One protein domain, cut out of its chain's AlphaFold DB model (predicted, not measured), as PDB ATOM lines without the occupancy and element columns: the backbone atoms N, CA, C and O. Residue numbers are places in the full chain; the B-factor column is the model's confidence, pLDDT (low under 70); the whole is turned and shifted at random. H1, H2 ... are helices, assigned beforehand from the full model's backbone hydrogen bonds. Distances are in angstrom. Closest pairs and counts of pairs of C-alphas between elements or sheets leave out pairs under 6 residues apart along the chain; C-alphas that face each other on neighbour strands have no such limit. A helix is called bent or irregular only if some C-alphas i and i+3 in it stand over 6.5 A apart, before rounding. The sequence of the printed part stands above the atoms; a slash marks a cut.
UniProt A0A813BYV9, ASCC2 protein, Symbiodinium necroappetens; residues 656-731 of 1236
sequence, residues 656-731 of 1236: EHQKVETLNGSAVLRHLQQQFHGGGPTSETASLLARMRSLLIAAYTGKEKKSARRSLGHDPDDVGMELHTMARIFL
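AT A GLANCE: This is residues 656 to 731 of the 1236 residues of the protein "ASCC2 protein" of Symbiodinium necroappetens (UniProt A0A813BYV9). Three helices, H2, H3 and H5, form a small up-and-down bundle, in which each runs against the one before it in the chain; H2 and H3 pair as a hairpin, and H5 meets them through few contacts. The short helix H4 folds back along the last part of H3, and the still shorter H1 sits on H3 on the side away from H5. The turn from H3 to H4, residues 701 to 706, sticks out at one end. The printed part has 76 residues, with five named helices in the order H1, H2, H3, H4, H5 and no named strand; its class is all helix. It is compact, with a radius of gyration of the C-alphas of 12.2 A, and flat, spanning 38 by 27 by 14 A.

IN THESE COORDINATES: H1, residues 657 to 661, begins with C-alpha 657 at (9.017, -23.519, 4.626) and is 6.2 A long from first to last C-alpha. H2, residues 665 to 679, is 19.3 A long; it is neither bent nor irregular, but only just: C-alphas 676 and 679 are 6.5 A apart. H3, residues 685 to 701, is the longest helix at 24.1 A and begins with C-alpha 685 at (8.287, -15.073, -1.383). H4, residues 705 to 712, is 10.4 A long. H5, residues 716 to 728, is 18.5 A long and ends with C-alpha 728 at (14.922, -0.888, -8.864).

HOW THE PARTS SIT: H3 is the hub and touches the four other helices. With residues 687 to 691 alone it touches H1; the closest C-alphas, of Val 660 and Leu 688, are 6.3 A apart. H2 and H3 form a helical hairpin and touch, closest at the C-alphas of Val 668 and Leu 688, 5.9 A apart; they run opposite ways at a shallow tilt of 34 degrees, only just short of steep. H3 and H4 form another helical hairpin, at a shallow tilt of 19 degrees; H3 touches H4 with residues 695 to 699 alone, and the closest C-alphas, of Ala 699 and Ala 708, are 4.6 A apart. H5 only just touches H3, with 3 pairs of C-alphas within 8 A and with residue 716 alone; the closest C-alphas are those of Leu 696 and Pro 716, 6.3 A apart. H2 and H5 only just touch, also with 3 pairs, closest at the C-alphas of Phe 676 and Met 726, 6.6 A apart; they run the same way at a shallow tilt of 7 degrees. H1 is apart from H4 and from H5. Every O i to N i+4 pair is within hydrogen-bond range in H1, H3, H4 and H5; in H2, 9 of 11 are.

THE WHOLE: The two C-alphas farthest apart, those of Lys 703 and Leu 731, are 38.6 A from each other. The printed part has no cut, and its four links between helices are tight. The mean pLDDT of the printed part is 86.5; residues 729 to 731 are under 70.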
ATOM      1  N   GLU A 656       5.835 -23.729   1.642       91.88
ATOM      2  CA  GLU A 656       6.690 -24.907   1.860       91.88
ATOM      3  C   GLU A 656       7.987 -24.515   2.603       91.88
ATOM      4  O   GLU A 656       9.089 -24.608   2.059       91.88
ATOM      5  N   HIS A 657       7.877 -24.052   3.855       88.31
ATOM      6  CA  HIS A 657       9.017 -23.519   4.626       88.31
ATOM      7  C   HIS A 657      10.235 -24.460   4.663       88.31
ATOM      8  O   HIS A 657      11.360 -24.017   4.436       88.31
ATOM      9  N   GLN A 658      10.011 -25.767   4.854       90.38
ATOM     10  CA  GLN A 658      11.083 -26.773   4.912       90.38
ATOM     11  C   GLN A 658      11.913 -26.828   3.623       90.38
ATOM     12  O   GLN A 658      13.129 -26.991   3.663       90.38
ATOM     13  N   LYS A 659      11.274 -26.655   2.463       93.50
ATOM     14  CA  LYS A 659      11.965 -26.647   1.171       93.50
ATOM     15  C   LYS A 659      12.829 -25.400   1.028       93.50
ATOM     16  O   LYS A 659      13.988 -25.515   0.639       93.50
ATOM     17  N   VAL A 660      12.305 -24.232   1.406       92.25
ATOM     18  CA  VAL A 660      13.039 -22.958   1.347       92.25
ATOM     19  C   VAL A 660      14.251 -22.956   2.286       92.25
ATOM     20  O   VAL A 660      15.312 -22.452   1.916       92.25
ATOM     21  N   GLU A 661      14.146 -23.573   3.465       91.62
ATOM     22  CA  GLU A 661      15.261 -23.692   4.415       91.62
ATOM     23  C   GLU A 661      16.456 -24.481   3.862       91.62
ATOM     24  O   GLU A 661      17.599 -24.190   4.221       91.62
ATOM     25  N   THR A 662      16.225 -25.435   2.955       93.88
ATOM     26  CA  THR A 662      17.306 -26.222   2.329       93.88
ATOM     27  C   THR A 662      18.032 -25.490   1.199       93.88
ATOM     28  O   THR A 662      19.097 -25.934   0.765       93.88
ATOM     29  N   LEU A 663      17.503 -24.358   0.724       95.50
ATOM     30  CA  LEU A 663      18.102 -23.610  -0.379       95.50
ATOM     31  C   LEU A 663      19.362 -22.849   0.070       95.50
ATOM     32  O   LEU A 663      19.432 -22.274   1.165       95.50
ATOM     33  N   ASN A 664      20.357 -22.833  -0.820       94.44
ATOM     34  CA  ASN A 664      21.544 -21.982  -0.722       94.44
ATOM     35  C   ASN A 664      21.264 -20.585  -1.311       94.44
ATOM     36  O   ASN A 664      20.269 -20.393  -2.013       94.44
ATOM     37  N   GLY A 665      22.130 -19.606  -1.036       93.06
ATOM     38  CA  GLY A 665      21.890 -18.209  -1.415       93.06
ATOM     39  C   GLY A 665      21.694 -18.016  -2.920       93.06
ATOM     40  O   GLY A 665      20.717 -17.389  -3.312       93.06
ATOM     41  N   SER A 666      22.502 -18.651  -3.775       92.12
ATOM     42  CA  SER A 666      22.328 -18.599  -5.238       92.12
ATOM     43  C   SER A 666      20.990 -19.172  -5.729       92.12
ATOM     44  O   SER A 666      20.453 -18.734  -6.747       92.12
ATOM     45  N   ALA A 667      20.446 -20.200  -5.069       95.44
ATOM     46  CA  ALA A 667      19.122 -20.723  -5.400       95.44
ATOM     47  C   ALA A 667      18.022 -19.764  -4.936       95.44
ATOM     48  O   ALA A 667      17.127 -19.456  -5.720       95.44
ATOM     49  N   VAL A 668      18.124 -19.244  -3.708       95.06
ATOM     50  CA  VAL A 668      17.182 -18.246  -3.178       95.06
ATOM     51  C   VAL A 668      17.155 -17.004  -4.071       95.06
ATOM     52  O   VAL A 668      16.075 -16.568  -4.457       95.06
ATOM     53  N   LEU A 669      18.322 -16.487  -4.467       93.88
ATOM     54  CA  LEU A 669      18.440 -15.310  -5.327       93.88
ATOM     55  C   LEU A 669      17.779 -15.537  -6.689       93.88
ATOM     56  O   LEU A 669      16.988 -14.709  -7.121       93.88
ATOM     57  N   ARG A 670      18.013 -16.693  -7.327       94.31
ATOM     58  CA  ARG A 670      17.352 -17.039  -8.597       94.31
ATOM     59  C   ARG A 670      15.834 -17.142  -8.468       94.31
ATOM     60  O   ARG A 670      15.128 -16.711  -9.375       94.31
ATOM     61  N   HIS A 671      15.323 -17.708  -7.373       94.44
ATOM     62  CA  HIS A 671      13.878 -17.772  -7.133       94.44
ATOM     63  C   HIS A 671      13.276 -16.381  -6.916       94.44
ATOM     64  O   HIS A 671      12.215 -16.096  -7.466       94.44
ATOM     65  N   LEU A 672      13.962 -15.508  -6.174       93.62
ATOM     66  CA  LEU A 672      13.556 -14.112  -6.018       93.62
ATOM     67  C   LEU A 672      13.576 -13.392  -7.369       93.62
ATOM     68  O   LEU A 672      12.553 -12.854  -7.773       93.62
ATOM     69  N   GLN A 673      14.666 -13.481  -8.133       91.56
ATOM     70  CA  GLN A 673      14.748 -12.890  -9.469       91.56
ATOM     71  C   GLN A 673      13.579 -13.354 -10.353       91.56
ATOM     72  O   GLN A 673      12.894 -12.520 -10.929       91.56
ATOM     73  N   GLN A 674      13.257 -14.650 -10.393       91.25
ATOM     74  CA  GLN A 674      12.107 -15.151 -11.163       91.25
ATOM     75  C   GLN A 674      10.760 -14.550 -10.726       91.25
ATOM     76  O   GLN A 674       9.913 -14.278 -11.574       91.25
ATOM     77  N   GLN A 675      10.558 -14.331  -9.425       91.12
ATOM     78  CA  GLN A 675       9.331 -13.724  -8.897       91.12
ATOM     79  C   GLN A 675       9.247 -12.227  -9.224       91.12
ATOM     80  O   GLN A 675       8.187 -11.747  -9.623       91.12
ATOM     81  N   PHE A 676      10.364 -11.501  -9.130       86.69
ATOM     82  CA  PHE A 676      10.426 -10.068  -9.435       86.69
ATOM     83  C   PHE A 676      10.405  -9.763 -10.949       86.69
ATOM     84  O   PHE A 676       9.838  -8.751 -11.338       86.69
ATOM     85  N   HIS A 677      10.922 -10.642 -11.821       82.31
ATOM     86  CA  HIS A 677      10.993 -10.433 -13.284       82.31
ATOM     87  C   HIS A 677       9.713 -10.836 -14.057       82.31
ATOM     88  O   HIS A 677       9.770 -11.079 -15.263       82.31
ATOM     89  N   GLY A 678       8.560 -10.949 -13.389       75.44
ATOM     90  CA  GLY A 678       7.267 -11.188 -14.054       75.44
ATOM     91  C   GLY A 678       6.506 -12.441 -13.616       75.44
ATOM     92  O   GLY A 678       5.416 -12.693 -14.118       75.44
ATOM     93  N   GLY A 679       7.034 -13.223 -12.667       77.94
ATOM     94  CA  GLY A 679       6.270 -14.305 -12.031       77.94
ATOM     95  C   GLY A 679       5.261 -13.816 -10.984       77.94
ATOM     96  O   GLY A 679       4.311 -14.530 -10.670       77.94
ATOM     97  N   GLY A 680       5.471 -12.612 -10.447       85.38
ATOM     98  CA  GLY A 680       4.736 -12.099  -9.299       85.38
ATOM     99  C   GLY A 680       5.140 -12.786  -7.983       85.38
ATOM    100  O   GLY A 680       5.860 -13.792  -7.972       85.38
ATOM    101  N   PRO A 681       4.700 -12.236  -6.842       89.00
ATOM    102  CA  PRO A 681       4.934 -12.837  -5.537       89.00
ATOM    103  C   PRO A 681       4.161 -14.158  -5.412       89.00
ATOM    104  O   PRO A 681       3.001 -14.279  -5.804       89.00
ATOM    105  N   THR A 682       4.802 -15.159  -4.820       92.50
ATOM    106  CA  THR A 682       4.210 -16.467  -4.524       92.50
ATOM    107  C   THR A 682       4.012 -16.630  -3.019       92.50
ATOM    108  O   THR A 682       4.465 -15.811  -2.219       92.50
ATOM    109  N   SER A 683       3.396 -17.735  -2.598       89.81
ATOM    110  CA  SER A 683       3.347 -18.108  -1.180       89.81
ATOM    111  C   SER A 683       4.731 -18.292  -0.545       89.81
ATOM    112  O   SER A 683       4.848 -18.217   0.671       89.81
ATOM    113  N   GLU A 684       5.783 -18.540  -1.335       93.00
ATOM    114  CA  GLU A 684       7.146 -18.757  -0.834       93.00
ATOM    115  C   GLU A 684       7.957 -17.451  -0.704       93.00
ATOM    116  O   GLU A 684       9.001 -17.459  -0.050       93.00
ATOM    117  N   THR A 685       7.507 -16.327  -1.280       92.62
ATOM    118  CA  THR A 685       8.287 -15.073  -1.383       92.62
ATOM    119  C   THR A 685       8.787 -14.567  -0.032       92.62
ATOM    120  O   THR A 685       9.983 -14.316   0.123       92.62
ATOM    121  N   ALA A 686       7.913 -14.495   0.977       88.12
ATOM    122  CA  ALA A 686       8.302 -14.053   2.317       88.12
ATOM    123  C   ALA A 686       9.362 -14.975   2.944       88.12
ATOM    124  O   ALA A 686      10.318 -14.514   3.569       88.12
ATOM    125  N   SER A 687       9.234 -16.288   2.724       90.12
ATOM    126  CA  SER A 687      10.186 -17.280   3.239       90.12
ATOM    127  C   SER A 687      11.543 -17.177   2.545       90.12
ATOM    128  O   SER A 687      12.578 -17.297   3.197       90.12
ATOM    129  N   LEU A 688      11.553 -16.927   1.232       93.56
ATOM    130  CA  LEU A 688      12.772 -16.734   0.448       93.56
ATOM    131  C   LEU A 688      13.524 -15.476   0.902       93.56
ATOM    132  O   LEU A 688      14.729 -15.542   1.141       93.56
ATOM    133  N   LEU A 689      12.823 -14.355   1.099       90.12
ATOM    134  CA  LEU A 689      13.425 -13.119   1.609       90.12
ATOM    135  C   LEU A 689      13.967 -13.293   3.040       90.12
ATOM    136  O   LEU A 689      15.090 -12.873   3.333       90.12
ATOM    137  N   ALA A 690      13.232 -13.983   3.919       88.00
ATOM    138  CA  ALA A 690      13.692 -14.306   5.273       88.00
ATOM    139  C   ALA A 690      14.927 -15.221   5.278       88.00
ATOM    140  O   ALA A 690      15.867 -15.009   6.059       88.00
ATOM    141  N   ARG A 691      14.971 -16.206   4.374       92.44
ATOM    142  CA  ARG A 691      16.135 -17.074   4.184       92.44
ATOM    143  C   ARG A 691      17.340 -16.282   3.687       92.44
ATOM    144  O   ARG A 691      18.422 -16.451   4.242       92.44
ATOM    145  N   MET A 692      17.156 -15.394   2.708       93.44
ATOM    146  CA  MET A 692      18.230 -14.543   2.190       93.44
ATOM    147  C   MET A 692      18.814 -13.648   3.287       93.44
ATOM    148  O   MET A 692      20.028 -13.635   3.490       93.44
ATOM    149  N   ARG A 693      17.956 -12.983   4.072       87.75
ATOM    150  CA  ARG A 693      18.374 -12.197   5.242       87.75
ATOM    151  C   ARG A 693      19.197 -13.036   6.220       87.75
ATOM    152  O   ARG A 693      20.244 -12.592   6.677       87.75
ATOM    153  N   SER A 694      18.744 -14.249   6.532       88.00
ATOM    154  CA  SER A 694      19.443 -15.141   7.468       88.00
ATOM    155  C   SER A 694      20.826 -15.550   6.952       88.00
ATOM    156  O   SER A 694      21.786 -15.567   7.721       88.00
ATOM    157  N   LEU A 695      20.948 -15.827   5.649       90.00
ATOM    158  CA  LEU A 695      22.224 -16.150   5.005       90.00
ATOM    159  C   LEU A 695      23.179 -14.949   4.984       90.00
ATOM    160  O   LEU A 695      24.358 -15.121   5.287       90.00
ATOM    161  N   LEU A 696      22.681 -13.741   4.701       86.19
ATOM    162  CA  LEU A 696      23.468 -12.506   4.768       86.19
ATOM    163  C   LEU A 696      23.955 -12.237   6.196       86.19
ATOM    164  O   LEU A 696      25.150 -12.066   6.417       86.19
ATOM    165  N   ILE A 697      23.069 -12.291   7.195       84.31
ATOM    166  CA  ILE A 697      23.462 -12.119   8.600       84.31
ATOM    167  C   ILE A 697      24.533 -13.147   8.979       84.31
ATOM    168  O   ILE A 697      25.558 -12.770   9.548       84.31
ATOM    169  N   ALA A 698      24.353 -14.423   8.624       86.06
ATOM    170  CA  ALA A 698      25.333 -15.469   8.904       86.06
ATOM    171  C   ALA A 698      26.686 -15.217   8.211       86.06
ATOM    172  O   ALA A 698      27.731 -15.412   8.832       86.06
ATOM    173  N   ALA A 699      26.683 -14.755   6.955       86.12
ATOM    174  CA  ALA A 699      27.896 -14.485   6.180       86.12
ATOM    175  C   ALA A 699      28.767 -13.380   6.797       86.12
ATOM    176  O   ALA A 699      29.995 -13.450   6.716       86.12
ATOM    177  N   TYR A 700      28.144 -12.395   7.445       81.56
ATOM    178  CA  TYR A 700      28.856 -11.269   8.040       81.56
ATOM    179  C   TYR A 700      29.128 -11.404   9.540       81.56
ATOM    180  O   TYR A 700      30.192 -10.993  10.002       81.56
ATOM    181  N   THR A 701      28.184 -11.960  10.304       79.44
ATOM    182  CA  THR A 701      28.268 -12.032  11.775       79.44
ATOM    183  C   THR A 701      28.793 -13.375  12.289       79.44
ATOM    184  O   THR A 701      29.197 -13.477  13.446       79.44
ATOM    185  N   GLY A 702      28.806 -14.418  11.453       73.38
ATOM    186  CA  GLY A 702      29.180 -15.763  11.874       73.38
ATOM    187  C   GLY A 702      30.663 -15.898  12.230       73.38
ATOM    188  O   GLY A 702      31.536 -15.445  11.490       73.38
ATOM    189  N   LYS A 703      30.963 -16.626  13.319       70.69
ATOM    190  CA  LYS A 703      32.333 -17.070  13.660       70.69
ATOM    191  C   LYS A 703      32.974 -17.903  12.535       70.69
ATOM    192  O   LYS A 703      34.190 -17.920  12.396       70.69
ATOM    193  N   GLU A 704      32.156 -18.538  11.691       77.25
ATOM    194  CA  GLU A 704      32.572 -19.318  10.521       77.25
ATOM    195  C   GLU A 704      32.283 -18.594   9.192       77.25
ATOM    196  O   GLU A 704      31.639 -19.152   8.297       77.25
ATOM    197  N   LYS A 705      32.776 -17.356   9.024       79.44
ATOM    198  CA  LYS A 705      32.568 -16.532   7.808       79.44
ATOM    199  C   LYS A 705      32.751 -17.316   6.496       79.44
ATOM    200  O   LYS A 705      31.983 -17.143   5.556       79.44
ATOM    201  N   LYS A 706      33.729 -18.232   6.428       83.56
ATOM    202  CA  LYS A 706      33.995 -19.056   5.230       83.56
ATOM    203  C   LYS A 706      32.876 -20.055   4.907       83.56
ATOM    204  O   LYS A 706      32.575 -20.244   3.732       83.56
ATOM    205  N   SER A 707      32.279 -20.699   5.911       87.00
ATOM    206  CA  SER A 707      31.191 -21.668   5.708       87.00
ATOM    207  C   SER A 707      29.915 -20.948   5.271       87.00
ATOM    208  O   SER A 707      29.322 -21.286   4.249       87.00
ATOM    209  N   ALA A 708      29.580 -19.853   5.957       85.25
ATOM    210  CA  ALA A 708      28.413 -19.044   5.628       85.25
ATOM    211  C   ALA A 708      28.516 -18.383   4.237       85.25
ATOM    212  O   ALA A 708      27.545 -18.414   3.482       85.25
ATOM    213  N   ARG A 709      29.698 -17.884   3.835       87.31
ATOM    214  CA  ARG A 709      29.932 -17.387   2.463       87.31
ATOM    215  C   ARG A 709      29.759 -18.485   1.406       87.31
ATOM    216  O   ARG A 709      29.177 -18.229   0.357       87.31
ATOM    217  N   ARG A 710      30.173 -19.730   1.685       90.12
ATOM    218  CA  ARG A 710      29.904 -20.869   0.783       90.12
ATOM    219  C   ARG A 710      28.413 -21.179   0.672       90.12
ATOM    220  O   ARG A 710      27.949 -21.493  -0.419       90.12
ATOM    221  N   SER A 711      27.664 -21.090   1.772       90.81
ATOM    222  CA  SER A 711      26.207 -21.279   1.757       90.81
ATOM    223  C   SER A 711      25.470 -20.150   1.035       90.81
ATOM    224  O   SER A 711      24.417 -20.406   0.457       90.81
ATOM    225  N   LEU A 712      26.007 -18.925   1.039       92.94
ATOM    226  CA  LEU A 712      25.472 -17.816   0.249       92.94
ATOM    227  C   LEU A 712      25.750 -18.009  -1.253       92.94
ATOM    228  O   LEU A 712      24.883 -17.740  -2.078       92.94
ATOM    229  N   GLY A 713      26.921 -18.550  -1.603       90.94
ATOM    230  CA  GLY A 713      27.286 -18.898  -2.982       90.94
ATOM    231  C   GLY A 713      27.666 -17.706  -3.869       90.94
ATOM    232  O   GLY A 713      28.024 -17.908  -5.024       90.94
ATOM    233  N   HIS A 714      27.622 -16.493  -3.323       89.25
ATOM    234  CA  HIS A 714      28.022 -15.233  -3.947       89.25
ATOM    235  C   HIS A 714      28.731 -14.366  -2.909       89.25
ATOM    236  O   HIS A 714      28.653 -14.655  -1.706       89.25
ATOM    237  N   ASP A 715      29.408 -13.317  -3.372       89.31
ATOM    238  CA  ASP A 715      29.885 -12.299  -2.453       89.31
ATOM    239  C   ASP A 715      28.680 -11.623  -1.759       89.31
ATOM    240  O   ASP A 715      27.663 -11.354  -2.408       89.31
ATOM    241  N   PRO A 716      28.715 -11.424  -0.432       85.25
ATOM    242  CA  PRO A 716      27.600 -10.816   0.278       85.25
ATOM    243  C   PRO A 716      27.243  -9.393  -0.171       85.25
ATOM    244  O   PRO A 716      26.074  -9.025  -0.038       85.25
ATOM    245  N   ASP A 717      28.200  -8.617  -0.685       83.56
ATOM    246  CA  ASP A 717      27.942  -7.284  -1.236       83.56
ATOM    247  C   ASP A 717      27.230  -7.373  -2.591       83.56
ATOM    248  O   ASP A 717      26.222  -6.694  -2.790       83.56
ATOM    249  N   ASP A 718      27.640  -8.304  -3.462       86.38
ATOM    250  CA  ASP A 718      26.957  -8.571  -4.740       86.38
ATOM    251  C   ASP A 718      25.490  -8.966  -4.524       86.38
ATOM    252  O   ASP A 718      24.593  -8.499  -5.223       86.38
ATOM    253  N   VAL A 719      25.216  -9.812  -3.524       87.94
ATOM    254  CA  VAL A 719      23.840 -10.208  -3.176       87.94
ATOM    255  C   VAL A 719      23.033  -9.019  -2.661       87.94
ATOM    256  O   VAL A 719      21.848  -8.907  -2.980       87.94
ATOM    257  N   GLY A 720      23.656  -8.138  -1.873       84.62
ATOM    258  CA  GLY A 720      23.056  -6.873  -1.460       84.62
ATOM    259  C   GLY A 720      22.660  -6.033  -2.671       84.62
ATOM    260  O   GLY A 720      21.486  -5.703  -2.840       84.62
ATOM    261  N   MET A 721      23.610  -5.787  -3.572       81.12
ATOM    262  CA  MET A 721      23.398  -5.020  -4.802       81.12
ATOM    263  C   MET A 721      22.348  -5.639  -5.725       81.12
ATOM    264  O   MET A 721      21.533  -4.914  -6.291       81.12
ATOM    265  N   GLU A 722      22.283  -6.962  -5.834       87.75
ATOM    266  CA  GLU A 722      21.228  -7.660  -6.575       87.75
ATOM    267  C   GLU A 722      19.844  -7.466  -5.934       87.75
ATOM    268  O   GLU A 722      18.868  -7.232  -6.644       87.75
ATOM    269  N   LEU A 723      19.735  -7.484  -4.598       85.94
ATOM    270  CA  LEU A 723      18.491  -7.133  -3.895       85.94
ATOM    271  C   LEU A 723      18.076  -5.684  -4.173       85.94
ATOM    272  O   LEU A 723      16.909  -5.434  -4.481       85.94
ATOM    273  N   HIS A 724      19.020  -4.742  -4.146       81.44
ATOM    274  CA  HIS A 724      18.768  -3.352  -4.537       81.44
ATOM    275  C   HIS A 724      18.287  -3.238  -5.976       81.44
ATOM    276  O   HIS A 724      17.322  -2.533  -6.268       81.44
ATOM    277  N   THR A 725      18.939  -3.964  -6.872       82.81
ATOM    278  CA  THR A 725      18.640  -3.986  -8.300       82.81
ATOM    279  C   THR A 725      17.251  -4.564  -8.559       82.81
ATOM    280  O   THR A 725      16.473  -3.972  -9.304       82.81
ATOM    281  N   MET A 726      16.871  -5.644  -7.872       83.00
ATOM    282  CA  MET A 726      15.520  -6.211  -7.945       83.00
ATOM    283  C   MET A 726      14.444  -5.237  -7.454       83.00
ATOM    284  O   MET A 726      13.357  -5.207  -8.024       83.00
ATOM    285  N   ALA A 727      14.741  -4.407  -6.450       75.94
ATOM    286  CA  ALA A 727      13.835  -3.338  -6.032       75.94
ATOM    287  C   ALA A 727      13.765  -2.175  -7.045       75.94
ATOM    288  O   ALA A 727      12.779  -1.438  -7.030       75.94
ATOM    289  N   ARG A 728      14.788  -2.002  -7.904       72.31
ATOM    290  CA  ARG A 728      14.922  -0.888  -8.864       72.31
ATOM    291  C   ARG A 728      14.380  -1.166 -10.266       72.31
ATOM    292  O   ARG A 728      13.744  -0.277 -10.820       72.31
ATOM    293  N   ILE A 729      14.678  -2.326 -10.851       59.19
ATOM    294  CA  ILE A 729      14.682  -2.484 -12.318       59.19
ATOM    295  C   ILE A 729      13.311  -2.837 -12.932       59.19
ATOM    296  O   ILE A 729      13.126  -2.619 -14.125       59.19
ATOM    297  N   PHE A 730      12.316  -3.316 -12.180       62.12
ATOM    298  CA  PHE A 730      11.148  -3.949 -12.819       62.12
ATOM    299  C   PHE A 730       9.810  -3.515 -12.245       62.12
ATOM    300  O   PHE A 730       9.142  -4.282 -11.552       62.12
ATOM    301  N   LEU A 731       9.415  -2.289 -12.567       60.22
ATOM    302  CA  LEU A 731       8.102  -1.774 -12.222       60.22
ATOM    303  C   LEU A 731       7.353  -1.415 -13.517       60.22
ATOM    304  O   LEU A 731       7.905  -0.707 -14.360       60.22
TER     305      LEU A 731